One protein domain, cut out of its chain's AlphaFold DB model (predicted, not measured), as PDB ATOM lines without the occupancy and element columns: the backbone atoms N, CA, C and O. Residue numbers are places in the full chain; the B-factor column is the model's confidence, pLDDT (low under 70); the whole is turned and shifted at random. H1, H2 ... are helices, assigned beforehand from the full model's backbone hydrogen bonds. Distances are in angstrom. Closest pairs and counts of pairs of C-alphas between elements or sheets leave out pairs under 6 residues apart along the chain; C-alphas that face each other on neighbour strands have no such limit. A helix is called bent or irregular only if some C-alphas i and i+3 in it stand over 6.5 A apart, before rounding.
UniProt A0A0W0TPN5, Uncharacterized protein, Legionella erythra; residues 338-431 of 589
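What this domain is: This is residues 338 to 431 of the 589 residues of an uncharacterized protein of Legionella erythra (UniProt A0A0W0TPN5). Two long helices, H1 and H4, lie side by side and run opposite ways, and the helical hairpin of H2 and H3 crosses over one side of this pair, H2 over H1 and H3 over both. The printed part has 94 residues with four named helices, in the order H1, H2, H3, H4, and no named strand; the class is all helix. It is compact, with a radius of gyration of the C-alphas of 12.7 A and spans of 36 by 26 by 18 A.

Where its parts are: Find C-alpha 338 at (11.207, 31.659, -28.703); from there H1, residues 338 to 359, runs 31.6 A. It is irregular, with C-alphas 339 and 342 7.3 A apart. H2 is residues 368 to 376, and H3, residues 382 to 398, runs 24.2 A. H4, residues 404 to 420, runs 24.3 A to C-alpha 420 at (22.884, 27.536, -29.154); it is irregular, with C-alphas 412 and 415 7.2 A apart and a kink of 45 degrees near residue 413.

How they stand to each other: H1 and H4 touch at a shallow tilt of 4 degrees, opposite ways; their closest C-alphas, Ile 349 and Ala 411, are 6.2 A apart. With residues 348 to 355 alone, H1 touches H2 at a steep tilt of 53 degrees, closest at C-alphas 351 and 375, 6.9 A. H2 and H3 form a hairpin at a shallow tilt of 18 degrees; C-alphas 376 and 388 are closest, 7.0 A. H3 touches H4 with residues 391 to 398 alone, closest at C-alphas 395 and 410, 6.0 A. H1 and H3 only just touch, with 3 pairs of C-alphas within 8 A, the closest being Phe 344 and Gly 384, 6.8 A. H2 and H4 are near each other, with 5 pairs of C-alphas within 10 A. Every O i to N i+4 pair is within hydrogen-bond range in H2 and H3; in H1 16 of 18 are, in H4 11 of 13.

The domain as a whole: The farthest C-alphas, Asn 360 and Asp 425, are 37.8 A apart. The printed part has no cut and no long link. Look for pLDDT under 70 at residues 400 to 401 and 425 to 427.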
ATOM      1  N   SER A 338      10.429  32.376 -29.713       89.69
ATOM      2  CA  SER A 338      11.207  31.659 -28.703       89.69
ATOM      3  C   SER A 338      10.451  31.479 -27.382       89.69
ATOM      4  O   SER A 338      10.604  30.429 -26.749       89.69
ATOM      5  N   ASP A 339       9.557  32.405 -27.021       90.75
ATOM      6  CA  ASP A 339       8.634  32.290 -25.883       90.75
ATOM      7  C   ASP A 339       7.643  31.112 -25.986       90.75
ATOM      8  O   ASP A 339       7.116  30.658 -24.970       90.75
ATOM      9  N   LYS A 340       7.432  30.561 -27.188       91.62
ATOM     10  CA  LYS A 340       6.593  29.379 -27.454       91.62
ATOM     11  C   LYS A 340       7.357  28.063 -27.544       91.62
ATOM     12  O   LYS A 340       6.734  27.007 -27.651       91.62
ATOM     13  N   THR A 341       8.684  28.091 -27.434       91.31
ATOM     14  CA  THR A 341       9.527  26.892 -27.575       91.31
ATOM     15  C   THR A 341       9.166  25.803 -26.565       91.31
ATOM     16  O   THR A 341       9.055  24.635 -26.931       91.31
ATOM     17  N   ASP A 342       8.951  26.165 -25.297       91.75
ATOM     18  CA  ASP A 342       8.650  25.189 -24.240       91.75
ATOM     19  C   ASP A 342       7.282  24.524 -24.434       91.75
ATOM     20  O   ASP A 342       7.151  23.308 -24.274       91.75
ATOM     21  N   GLU A 343       6.278  25.309 -24.836       92.94
ATOM     22  CA  GLU A 343       4.945  24.807 -25.178       92.94
ATOM     23  C   GLU A 343       5.026  23.826 -26.360       92.94
ATOM     24  O   GLU A 343       4.452  22.734 -26.304       92.94
ATOM     25  N   PHE A 344       5.796  24.179 -27.395       93.88
ATOM     26  CA  PHE A 344       6.009  23.337 -28.568       93.88
ATOM     27  C   PHE A 344       6.732  22.027 -28.226       93.88
ATOM     28  O   PHE A 344       6.247  20.957 -28.588       93.88
ATOM     29  N   VAL A 345       7.849  22.076 -27.491       93.56
ATOM     30  CA  VAL A 345       8.625  20.878 -27.109       93.56
ATOM     31  C   VAL A 345       7.781  19.921 -26.267       93.56
ATOM     32  O   VAL A 345       7.768  18.714 -26.518       93.56
ATOM     33  N   ALA A 346       7.018  20.442 -25.301       93.94
ATOM     34  CA  ALA A 346       6.126  19.621 -24.489       93.94
ATOM     35  C   ALA A 346       5.037  18.939 -25.337       93.94
ATOM     36  O   ALA A 346       4.732  17.758 -25.131       93.94
ATOM     37  N   ALA A 347       4.464  19.655 -26.310       94.50
ATOM     38  CA  ALA A 347       3.493  19.100 -27.247       94.50
ATOM     39  C   ALA A 347       4.124  18.050 -28.181       94.50
ATOM     40  O   ALA A 347       3.549  16.977 -28.364       94.50
ATOM     41  N   LEU A 348       5.327  18.306 -28.696       94.94
ATOM     42  CA  LEU A 348       6.086  17.393 -29.553       94.94
ATOM     43  C   LEU A 348       6.346  16.052 -28.864       94.94
ATOM     44  O   LEU A 348       5.978  15.003 -29.394       94.94
ATOM     45  N   ILE A 349       6.886  16.075 -27.644       94.56
ATOM     46  CA  ILE A 349       7.148  14.861 -26.855       94.56
ATOM     47  C   ILE A 349       5.849  14.090 -26.592       94.56
ATOM     48  O   ILE A 349       5.805  12.861 -26.693       94.56
ATOM     49  N   LYS A 350       4.766  14.804 -26.266       95.31
ATOM     50  CA  LYS A 350       3.453  14.199 -26.023       95.31
ATOM     51  C   LYS A 350       2.915  13.473 -27.258       95.31
ATOM     52  O   LYS A 350       2.381  12.373 -27.109       95.31
ATOM     53  N   GLU A 351       3.048  14.055 -28.448       95.12
ATOM     54  CA  GLU A 351       2.590  13.418 -29.688       95.12
ATOM     55  C   GLU A 351       3.480  12.238 -30.100       95.12
ATOM     56  O   GLU A 351       2.945  11.208 -30.505       95.12
ATOM     57  N   ILE A 352       4.800  12.309 -29.893       93.31
ATOM     58  CA  ILE A 352       5.704  11.164 -30.118       93.31
ATOM     59  C   ILE A 352       5.312   9.974 -29.223       93.31
ATOM     60  O   ILE A 352       5.171   8.848 -29.699       93.31
ATOM     61  N   ASN A 353       5.056  10.216 -27.933       93.00
ATOM     62  CA  ASN A 353       4.610   9.168 -27.005       93.00
ATOM     63  C   ASN A 353       3.211   8.631 -27.354       93.00
ATOM     64  O   ASN A 353       2.916   7.452 -27.155       93.00
ATOM     65  N   ARG A 354       2.324   9.480 -27.885       93.38
ATOM     66  CA  ARG A 354       1.011   9.038 -28.367       93.38
ATOM     67  C   ARG A 354       1.145   8.141 -29.593       93.38
ATOM     68  O   ARG A 354       0.447   7.131 -29.661       93.38
ATOM     69  N   TYR A 355       2.020   8.492 -30.531       93.44
ATOM     70  CA  TYR A 355       2.303   7.677 -31.708       93.44
ATOM     71  C   TYR A 355       2.797   6.284 -31.302       93.44
ATOM     72  O   TYR A 355       2.237   5.288 -31.762       93.44
ATOM     73  N   GLU A 356       3.756   6.219 -30.373       91.94
ATOM     74  CA  GLU A 356       4.264   4.971 -29.788       91.94
ATOM     75  C   GLU A 356       3.143   4.113 -29.198       91.94
ATOM     76  O   GLU A 356       3.016   2.943 -29.544       91.94
ATOM     77  N   ALA A 357       2.280   4.699 -28.362       91.88
ATOM     78  CA  ALA A 357       1.182   3.969 -27.731       91.88
ATOM     79  C   ALA A 357       0.137   3.446 -28.735       91.88
ATOM     80  O   ALA A 357      -0.515   2.437 -28.474       91.88
ATOM     81  N   GLN A 358      -0.055   4.138 -29.862       91.56
ATOM     82  CA  GLN A 358      -1.052   3.782 -30.877       91.56
ATOM     83  C   GLN A 358      -0.549   2.747 -31.887       91.56
ATOM     84  O   GLN A 358      -1.340   1.925 -32.344       91.56
ATOM     85  N   HIS A 359       0.735   2.795 -32.238       89.56
ATOM     86  CA  HIS A 359       1.302   1.989 -33.324       89.56
ATOM     87  C   HIS A 359       2.227   0.882 -32.813       89.56
ATOM     88  O   HIS A 359       2.465  -0.075 -33.540       89.56
ATOM     89  N   ASN A 360       2.701   0.987 -31.563       86.56
ATOM     90  CA  ASN A 360       3.598   0.044 -30.895       86.56
ATOM     91  C   ASN A 360       4.742  -0.445 -31.810       86.56
ATOM     92  O   ASN A 360       4.849  -1.653 -32.049       86.56
ATOM     93  N   PRO A 361       5.555   0.482 -32.362       85.81
ATOM     94  CA  PRO A 361       6.633   0.123 -33.274       85.81
ATOM     95  C   PRO A 361       7.670  -0.760 -32.572       85.81
ATOM     96  O   PRO A 361       7.955  -0.591 -31.382       85.81
ATOM     97  N   GLY A 362       8.234  -1.712 -33.309       79.25
ATOM     98  CA  GLY A 362       9.367  -2.514 -32.873       79.25
ATOM     99  C   GLY A 362      10.612  -1.658 -32.628       79.25
ATOM    100  O   GLY A 362      10.763  -0.568 -33.171       79.25
ATOM    101  N   ALA A 363      11.541  -2.168 -31.814       74.88
ATOM    102  CA  ALA A 363      12.771  -1.452 -31.456       74.88
ATOM    103  C   ALA A 363      13.699  -1.154 -32.655       74.88
ATOM    104  O   ALA A 363      14.580  -0.302 -32.546       74.88
ATOM    105  N   ASP A 364      13.497  -1.852 -33.774       76.56
ATOM    106  CA  ASP A 364      14.278  -1.735 -35.007       76.56
ATOM    107  C   ASP A 364      13.426  -1.313 -36.217       76.56
ATOM    108  O   ASP A 364      13.920  -1.347 -37.343       76.56
ATOM    109  N   ASP A 365      12.163  -0.927 -36.004       80.06
ATOM    110  CA  ASP A 365      11.308  -0.432 -37.083       80.06
ATOM    111  C   ASP A 365      11.758   0.981 -37.486       80.06
ATOM    112  O   ASP A 365      11.854   1.871 -36.637       80.06
ATOM    113  N   ASP A 366      11.989   1.197 -38.782       83.56
ATOM    114  CA  ASP A 366      12.063   2.545 -39.348       83.56
ATOM    115  C   ASP A 366      10.654   3.146 -39.356       83.56
ATOM    116  O   ASP A 366       9.714   2.604 -39.949       83.56
ATOM    117  N   ILE A 367      10.508   4.260 -38.644       84.88
ATOM    118  CA  ILE A 367       9.238   4.968 -38.493       84.88
ATOM    119  C   ILE A 367       9.303   6.408 -38.997       84.88
ATOM    120  O   ILE A 367       8.344   7.148 -38.778       84.88
ATOM    121  N   SER A 368      10.406   6.832 -39.618       82.31
ATOM    122  CA  SER A 368      10.709   8.255 -39.833       82.31
ATOM    123  C   SER A 368       9.636   8.967 -40.637       82.31
ATOM    124  O   SER A 368       9.047   9.937 -40.155       82.31
ATOM    125  N   ASP A 369       9.301   8.442 -41.815       85.12
ATOM    126  CA  ASP A 369       8.286   9.038 -42.685       85.12
ATOM    127  C   ASP A 369       6.899   9.032 -42.030       85.12
ATOM    128  O   ASP A 369       6.161  10.020 -42.091       85.12
ATOM    129  N   ALA A 370       6.541   7.933 -41.363       88.56
ATOM    130  CA  ALA A 370       5.236   7.773 -40.730       88.56
ATOM    131  C   ALA A 370       5.070   8.690 -39.504       88.56
ATOM    132  O   ALA A 370       4.017   9.312 -39.334       88.56
ATOM    133  N   LEU A 371       6.115   8.822 -38.683       90.00
ATOM    134  CA  LEU A 371       6.137   9.695 -37.515       90.00
ATOM    135  C   LEU A 371       6.176  11.169 -37.929       90.00
ATOM    136  O   LEU A 371       5.376  11.948 -37.418       90.00
ATOM    137  N   LEU A 372       7.041  11.565 -38.867       90.06
ATOM    138  CA  LEU A 372       7.102  12.950 -39.344       90.06
ATOM    139  C   LEU A 372       5.786  13.367 -40.013       90.06
ATOM    140  O   LEU A 372       5.263  14.438 -39.704       90.06
ATOM    141  N   THR A 373       5.182  12.493 -40.825       90.12
ATOM    142  CA  THR A 373       3.845  12.731 -41.397       90.12
ATOM    143  C   THR A 373       2.792  12.874 -40.297       90.12
ATOM    144  O   THR A 373       1.965  13.787 -40.345       90.12
ATOM    145  N   HIS A 374       2.818  12.011 -39.274       91.25
ATOM    146  CA  HIS A 374       1.910  12.121 -38.133       91.25
ATOM    147  C   HIS A 374       2.067  13.470 -37.425       91.25
ATOM    148  O   HIS A 374       1.078  14.186 -37.258       91.25
ATOM    149  N   LEU A 375       3.294  13.831 -37.049       91.31
ATOM    150  CA  LEU A 375       3.608  15.055 -36.315       91.31
ATOM    151  C   LEU A 375       3.245  16.308 -37.117       91.31
ATOM    152  O   LEU A 375       2.634  17.215 -36.557       91.31
ATOM    153  N   GLN A 376       3.487  16.329 -38.430       90.25
ATOM    154  CA  GLN A 376       3.114  17.450 -39.297       90.25
ATOM    155  C   GLN A 376       1.614  17.784 -39.213       90.25
ATOM    156  O   GLN A 376       1.233  18.952 -39.239       90.25
ATOM    157  N   THR A 377       0.746  16.778 -39.052       91.44
ATOM    158  CA  THR A 377      -0.706  17.000 -38.901       91.44
ATOM    159  C   THR A 377      -1.119  17.523 -37.521       91.44
ATOM    160  O   THR A 377      -2.267  17.940 -37.349       91.44
ATOM    161  N   LYS A 378      -0.225  17.482 -36.525       93.50
ATOM    162  CA  LYS A 378      -0.498  17.892 -35.135       93.50
ATOM    163  C   LYS A 378      -0.076  19.320 -34.812       93.50
ATOM    164  O   LYS A 378      -0.519  19.835 -33.789       93.50
ATOM    165  N   PHE A 379       0.670  19.970 -35.703       91.31
ATOM    166  CA  PHE A 379       1.081  21.373 -35.585       91.31
ATOM    167  C   PHE A 379       0.556  22.205 -36.773       91.31
ATOM    168  O   PHE A 379       1.333  22.599 -37.644       91.31
ATOM    169  N   PRO A 380      -0.776  22.400 -36.883       83.19
ATOM    170  CA  PRO A 380      -1.397  23.016 -38.057       83.19
ATOM    171  C   PRO A 380      -1.337  24.550 -38.069       83.19
ATOM    172  O   PRO A 380      -1.527  25.152 -39.125       83.19
ATOM    173  N   ASP A 381      -1.129  25.182 -36.916       86.88
ATOM    174  CA  ASP A 381      -1.004  26.630 -36.788       86.88
ATOM    175  C   ASP A 381       0.367  27.108 -37.281       86.88
ATOM    176  O   ASP A 381       1.347  26.366 -37.260       86.88
ATOM    177  N   ALA A 382       0.445  28.353 -37.753       83.69
ATOM    178  CA  ALA A 382       1.657  28.877 -38.381       83.69
ATOM    179  C   ALA A 382       2.912  28.787 -37.475       83.69
ATOM    180  O   ALA A 382       3.896  28.187 -37.919       83.69
ATOM    181  N   PRO A 383       2.888  29.235 -36.200       80.81
ATOM    182  CA  PRO A 383       4.042  29.097 -35.307       80.81
ATOM    183  C   PRO A 383       4.440  27.636 -35.053       80.81
ATOM    184  O   PRO A 383       5.622  27.298 -35.126       80.81
ATOM    185  N   GLY A 384       3.467  26.750 -34.807       87.06
ATOM    186  CA  GLY A 384       3.712  25.320 -34.605       87.06
ATOM    187  C   GLY A 384       4.292  24.639 -35.845       87.06
ATOM    188  O   GLY A 384       5.245  23.866 -35.741       87.06
ATOM    189  N   LYS A 385       3.780  24.968 -37.033       91.50
ATOM    190  CA  LYS A 385       4.291  24.482 -38.321       91.50
ATOM    191  C   LYS A 385       5.729  24.931 -38.565       91.50
ATOM    192  O   LYS A 385       6.527  24.157 -39.092       91.50
ATOM    193  N   ASN A 386       6.061  26.165 -38.199       92.06
ATOM    194  CA  ASN A 386       7.403  26.714 -38.365       92.06
ATOM    195  C   ASN A 386       8.395  26.043 -37.411       92.06
ATOM    196  O   ASN A 386       9.431  25.558 -37.860       92.06
ATOM    197  N   PHE A 387       8.035  25.888 -36.134       92.19
ATOM    198  CA  PHE A 387       8.833  25.101 -35.194       92.19
ATOM    199  C   PHE A 387       9.006  23.648 -35.634       92.19
ATOM    200  O   PHE A 387      10.109  23.115 -35.542       92.19
ATOM    201  N   PHE A 388       7.951  23.023 -36.160       93.44
ATOM    202  CA  PHE A 388       8.032  21.662 -36.672       93.44
ATOM    203  C   PHE A 388       8.989  21.544 -37.858       93.44
ATOM    204  O   PHE A 388       9.768  20.603 -37.889       93.44
ATOM    205  N   LYS A 389       9.002  22.500 -38.794       92.00
ATOM    206  CA  LYS A 389       9.979  22.501 -39.897       92.00
ATOM    207  C   LYS A 389      11.422  22.618 -39.401       92.00
ATOM    208  O   LYS A 389      12.286  21.916 -39.913       92.00
ATOM    209  N   ILE A 390      11.679  23.479 -38.410       92.19
ATOM    210  CA  ILE A 390      13.017  23.596 -37.804       92.19
ATOM    211  C   ILE A 390      13.383  22.279 -37.102       92.19
ATOM    212  O   ILE A 390      14.500  21.787 -37.244       92.19
ATOM    213  N   PHE A 391      12.437  21.676 -36.377       92.44
ATOM    214  CA  PHE A 391      12.635  20.377 -35.736       92.44
ATOM    215  C   PHE A 391      12.876  19.256 -36.749       92.44
ATOM    216  O   PHE A 391      13.737  18.422 -36.518       92.44
ATOM    217  N   GLU A 392      12.141  19.222 -37.857       91.00
ATOM    218  CA  GLU A 392      12.287  18.219 -38.907       91.00
ATOM    219  C   GLU A 392      13.689  18.275 -39.531       91.00
ATOM    220  O   GLU A 392      14.322  17.235 -39.703       91.00
ATOM    221  N   ASP A 393      14.193  19.476 -39.821       88.81
ATOM    222  CA  ASP A 393      15.555  19.690 -40.328       88.81
ATOM    223  C   ASP A 393      16.612  19.249 -39.301       88.81
ATOM    224  O   ASP A 393      17.512  18.465 -39.604       88.81
ATOM    225  N   TYR A 394      16.434  19.654 -38.040       89.25
ATOM    226  CA  TYR A 394      17.277  19.217 -36.928       89.25
ATOM    227  C   TYR A 394      17.269  17.688 -36.756       89.25
ATOM    228  O   TYR A 394      18.325  17.063 -36.668       89.25
ATOM    229  N   ALA A 395      16.095  17.058 -36.771       87.12
ATOM    230  CA  ALA A 395      15.944  15.618 -36.620       87.12
ATOM    231  C   ALA A 395      16.623  14.861 -37.768       87.12
ATOM    232  O   ALA A 395      17.334  13.902 -37.498       87.12
ATOM    233  N   LYS A 396      16.510  15.326 -39.018       84.12
ATOM    234  CA  LYS A 396      17.193  14.718 -40.179       84.12
ATOM    235  C   LYS A 396      18.720  14.731 -40.076       84.12
ATOM    236  O   LYS A 396      19.375  13.914 -40.714       84.12
ATOM    237  N   THR A 397      19.290  15.654 -39.302       81.50
ATOM    238  CA  THR A 397      20.745  15.730 -39.085       81.50
ATOM    239  C   THR A 397      21.213  14.962 -37.848       81.50
ATOM    240  O   THR A 397      22.353  14.504 -37.810       81.50
ATOM    241  N   MET A 398      20.346  14.806 -36.845       80.06
ATOM    242  CA  MET A 398      20.661  14.160 -35.566       80.06
ATOM    243  C   MET A 398      20.301  12.675 -35.511       80.06
ATOM    244  O   MET A 398      21.007  11.893 -34.873       80.06
ATOM    245  N   VAL A 399      19.186  12.293 -36.132       79.50
ATOM    246  CA  VAL A 399      18.662  10.926 -36.144       79.50
ATOM    247  C   VAL A 399      19.438  10.140 -37.197       79.50
ATOM    248  O   VAL A 399      19.378  10.446 -38.384       79.50
ATOM    249  N   CYS A 400      20.201   9.143 -36.752       62.59
ATOM    250  CA  CYS A 400      21.109   8.372 -37.604       62.59
ATOM    251  C   CYS A 400      20.520   7.021 -38.022       62.59
ATOM    252  O   CYS A 400      20.930   6.475 -39.044       62.59
ATOM    253  N   SER A 401      19.622   6.450 -37.211       66.62
ATOM    254  CA  SER A 401      19.057   5.115 -37.439       66.62
ATOM    255  C   SER A 401      17.538   5.086 -37.558       66.62
ATOM    256  O   SER A 401      16.970   4.001 -37.624       66.62
ATOM    257  N   GLU A 402      16.893   6.258 -37.618       78.38
ATOM    258  CA  GLU A 402      15.462   6.400 -37.948       78.38
ATOM    259  C   GLU A 402      14.506   5.766 -36.909       78.38
ATOM    260  O   GLU A 402      13.313   5.558 -37.144       78.38
ATOM    261  N   LYS A 403      15.030   5.514 -35.700       82.50
ATOM    262  CA  LYS A 403      14.331   4.864 -34.580       82.50
ATOM    263  C   LYS A 403      13.608   5.855 -33.677       82.50
ATOM    264  O   LYS A 403      14.093   6.950 -33.391       82.50
ATOM    265  N   LEU A 404      12.508   5.399 -33.075       84.06
ATOM    266  CA  LEU A 404      11.696   6.186 -32.135       84.06
ATOM    267  C   LEU A 404      12.491   6.793 -30.965       84.06
ATOM    268  O   LEU A 404      12.214   7.921 -30.560       84.06
ATOM    269  N   ALA A 405      13.457   6.058 -30.404       84.81
ATOM    270  CA  ALA A 405      14.267   6.543 -29.285       84.81
ATOM    271  C   ALA A 405      15.098   7.781 -29.668       84.81
ATOM    272  O   ALA A 405      15.142   8.745 -28.910       84.81
ATOM    273  N   GLU A 406      15.662   7.800 -30.878       85.69
ATOM    274  CA  GLU A 406      16.452   8.928 -31.379       85.69
ATOM    275  C   GLU A 406      15.576  10.161 -31.634       85.69
ATOM    276  O   GLU A 406      15.982  11.280 -31.331       85.69
ATOM    277  N   PHE A 407      14.333   9.972 -32.096       88.62
ATOM    278  CA  PHE A 407      13.366  11.071 -32.211       88.62
ATOM    279  C   PHE A 407      12.981  11.669 -30.852       88.62
ATOM    280  O   PHE A 407      12.794  12.883 -30.747       88.62
ATOM    281  N   LYS A 408      12.876  10.847 -29.800       89.00
ATOM    282  CA  LYS A 408      12.644  11.335 -28.429       89.00
ATOM    283  C   LYS A 408      13.842  12.135 -27.917       89.00
ATOM    284  O   LYS A 408      13.647  13.201 -27.333       89.00
ATOM    285  N   ASP A 409      15.058  11.663 -28.170       89.44
ATOM    286  CA  ASP A 409      16.285  12.372 -27.799       89.44
ATOM    287  C   ASP A 409      16.418  13.702 -28.556       89.44
ATOM    288  O   ASP A 409      16.689  14.734 -27.938       89.44
ATOM    289  N   ALA A 410      16.115  13.716 -29.858       90.50
ATOM    290  CA  ALA A 410      16.053  14.937 -30.654       90.50
ATOM    291  C   ALA A 410      14.998  15.916 -30.105       90.50
ATOM    292  O   ALA A 410      15.292  17.091 -29.901       90.50
ATOM    293  N   ALA A 411      13.785  15.454 -29.786       91.44
ATOM    294  CA  ALA A 411      12.744  16.319 -29.222       91.44
ATOM    295  C   ALA A 411      13.170  16.949 -27.881       91.44
ATOM    296  O   ALA A 411      12.936  18.137 -27.657       91.44
ATOM    297  N   ASN A 412      13.856  16.189 -27.019       89.62
ATOM    298  CA  ASN A 412      14.410  16.692 -25.758       89.62
ATOM    299  C   ASN A 412      15.570  17.685 -25.970       89.62
ATOM    300  O   ASN A 412      15.710  18.647 -25.213       89.62
ATOM    301  N   GLY A 413      16.399  17.470 -26.996       89.94
ATOM    302  CA  GLY A 413      17.530  18.334 -27.352       89.94
ATOM    303  C   GLY A 413      17.146  19.612 -28.106       89.94
ATOM    304  O   GLY A 413      17.936  20.559 -28.145       89.94
ATOM    305  N   PHE A 414      15.933  19.677 -28.661       92.44
ATOM    306  CA  PHE A 414      15.514  20.722 -29.597       92.44
ATOM    307  C   PHE A 414      15.596  22.146 -29.026       92.44
ATOM    308  O   PHE A 414      16.095  23.054 -29.690       92.44
ATOM    309  N   LYS A 415      15.190  22.348 -27.765       91.19
ATOM    310  CA  LYS A 415      15.306  23.660 -27.101       91.19
ATOM    311  C   LYS A 415      16.756  24.141 -27.042       91.19
ATOM    312  O   LYS A 415      17.040  25.311 -27.279       91.19
ATOM    313  N   ASN A 416      17.681  23.240 -26.708       90.56
ATOM    314  CA  ASN A 416      19.093  23.589 -26.624       90.56
ATOM    315  C   ASN A 416      19.666  23.906 -28.011       90.56
ATOM    316  O   ASN A 416      20.427  24.860 -28.148       90.56
ATOM    317  N   TYR A 417      19.262  23.151 -29.035       89.69
ATOM    318  CA  TYR A 417      19.622  23.434 -30.422       89.69
ATOM    319  C   TYR A 417      19.182  24.842 -30.851       89.69
ATOM    320  O   TYR A 417      20.027  25.626 -31.282       89.69
ATOM    321  N   LEU A 418      17.912  25.207 -30.633       88.06
ATOM    322  CA  LEU A 418      17.392  26.543 -30.955       88.06
ATOM    323  C   LEU A 418      18.180  27.673 -30.280       88.06
ATOM    324  O   LEU A 418      18.455  28.689 -30.904       88.06
ATOM    325  N   ASN A 419      18.580  27.483 -29.022       85.31
ATOM    326  CA  ASN A 419      19.264  28.524 -28.252       85.31
ATOM    327  C   ASN A 419      20.768  28.643 -28.541       85.31
ATOM    328  O   ASN A 419      21.364  29.654 -28.179       85.31
ATOM    329  N   THR A 420      21.408  27.608 -29.097       84.19
ATOM    330  CA  THR A 420      22.884  27.536 -29.154       84.19
ATOM    331  C   THR A 420      23.463  27.268 -30.536       84.19
ATOM    332  O   THR A 420      24.637  27.556 -30.756       84.19
ATOM    333  N   GLN A 421      22.683  26.694 -31.453       83.12
ATOM    334  CA  GLN A 421      23.181  26.167 -32.727       83.12
ATOM    335  C   GLN A 421      22.330  26.573 -33.930       83.12
ATOM    336  O   GLN A 421      22.855  26.599 -35.041       83.12
ATOM    337  N   TYR A 422      21.044  26.879 -33.738       83.94
ATOM    338  CA  TYR A 422      20.188  27.291 -34.841       83.94
ATOM    339  C   TYR A 422      20.641  28.636 -35.405       83.94
ATOM    340  O   TYR A 422      20.706  29.639 -34.694       83.94
ATOM    341  N   ASN A 423      20.930  28.646 -36.703       78.62
ATOM    342  CA  ASN A 423      21.143  29.860 -37.463       78.62
ATOM    343  C   ASN A 423      20.253  29.791 -38.714       78.62
ATOM    344  O   ASN A 423      20.463  28.897 -39.537       78.62
ATOM    345  N   PRO A 424      19.287  30.710 -38.882       72.38
ATOM    346  CA  PRO A 424      18.397  30.715 -40.037       72.38
ATOM    347  C   PRO A 424      19.129  30.919 -41.371       72.38
ATOM    348  O   PRO A 424      18.530  30.663 -42.408       72.38
ATOM    349  N   ASP A 425      20.403  31.320 -41.376       68.75
ATOM    350  CA  ASP A 425      21.237  31.415 -42.582       68.75
ATOM    351  C   ASP A 425      21.768  30.050 -43.063       68.75
ATOM    352  O   ASP A 425      22.171  29.916 -44.221       68.75
ATOM    353  N   TYR A 426      21.759  29.025 -42.202       58.88
ATOM    354  CA  TYR A 426      22.273  27.683 -42.484       58.88
ATOM    355  C   TYR A 426      21.201  26.621 -42.175       58.88
ATOM    356  O   TYR A 426      21.100  26.147 -41.047       58.88
ATOM    357  N   GLY A 427      20.409  26.231 -43.181       65.31
ATOM    358  CA  GLY A 427      19.353  25.211 -43.059       65.31
ATOM    359  C   GLY A 427      17.983  25.732 -43.494       65.31
ATOM    360  O   GLY A 427      17.876  26.489 -44.462       65.31
ATOM    361  N   VAL A 428      16.918  25.331 -42.794       78.88
ATOM    362  CA  VAL A 428      15.574  25.894 -43.010       78.88
ATOM    363  C   VAL A 428      15.530  27.374 -42.593       78.88
ATOM    364  O   VAL A 428      15.638  27.699 -41.410       78.88
ATOM    365  N   HIS A 429      15.312  28.260 -43.571       81.12
ATOM    366  CA  HIS A 429      15.210  29.716 -43.399       81.12
ATOM    367  C   HIS A 429      13.890  30.138 -42.722       81.12
ATOM    368  O   HIS A 429      12.938  30.537 -43.396       81.12
ATOM    369  N   ILE A 430      13.812  30.032 -41.393       87.44
ATOM    370  CA  ILE A 430      12.678  30.506 -40.583       87.44
ATOM    371  C   ILE A 430      13.203  31.486 -39.527       87.44
ATOM    372  O   ILE A 430      13.915  31.074 -38.614       87.44
ATOM    373  N   PRO A 431      12.857  32.783 -39.599       87.81
ATOM    374  CA  PRO A 431      13.261  33.734 -38.573       87.81
ATOM    375  C   PRO A 431      12.678  33.360 -37.203       87.81
ATOM    376  O   PRO A 431      11.519  32.951 -37.093       87.81
TER     377      PRO A 431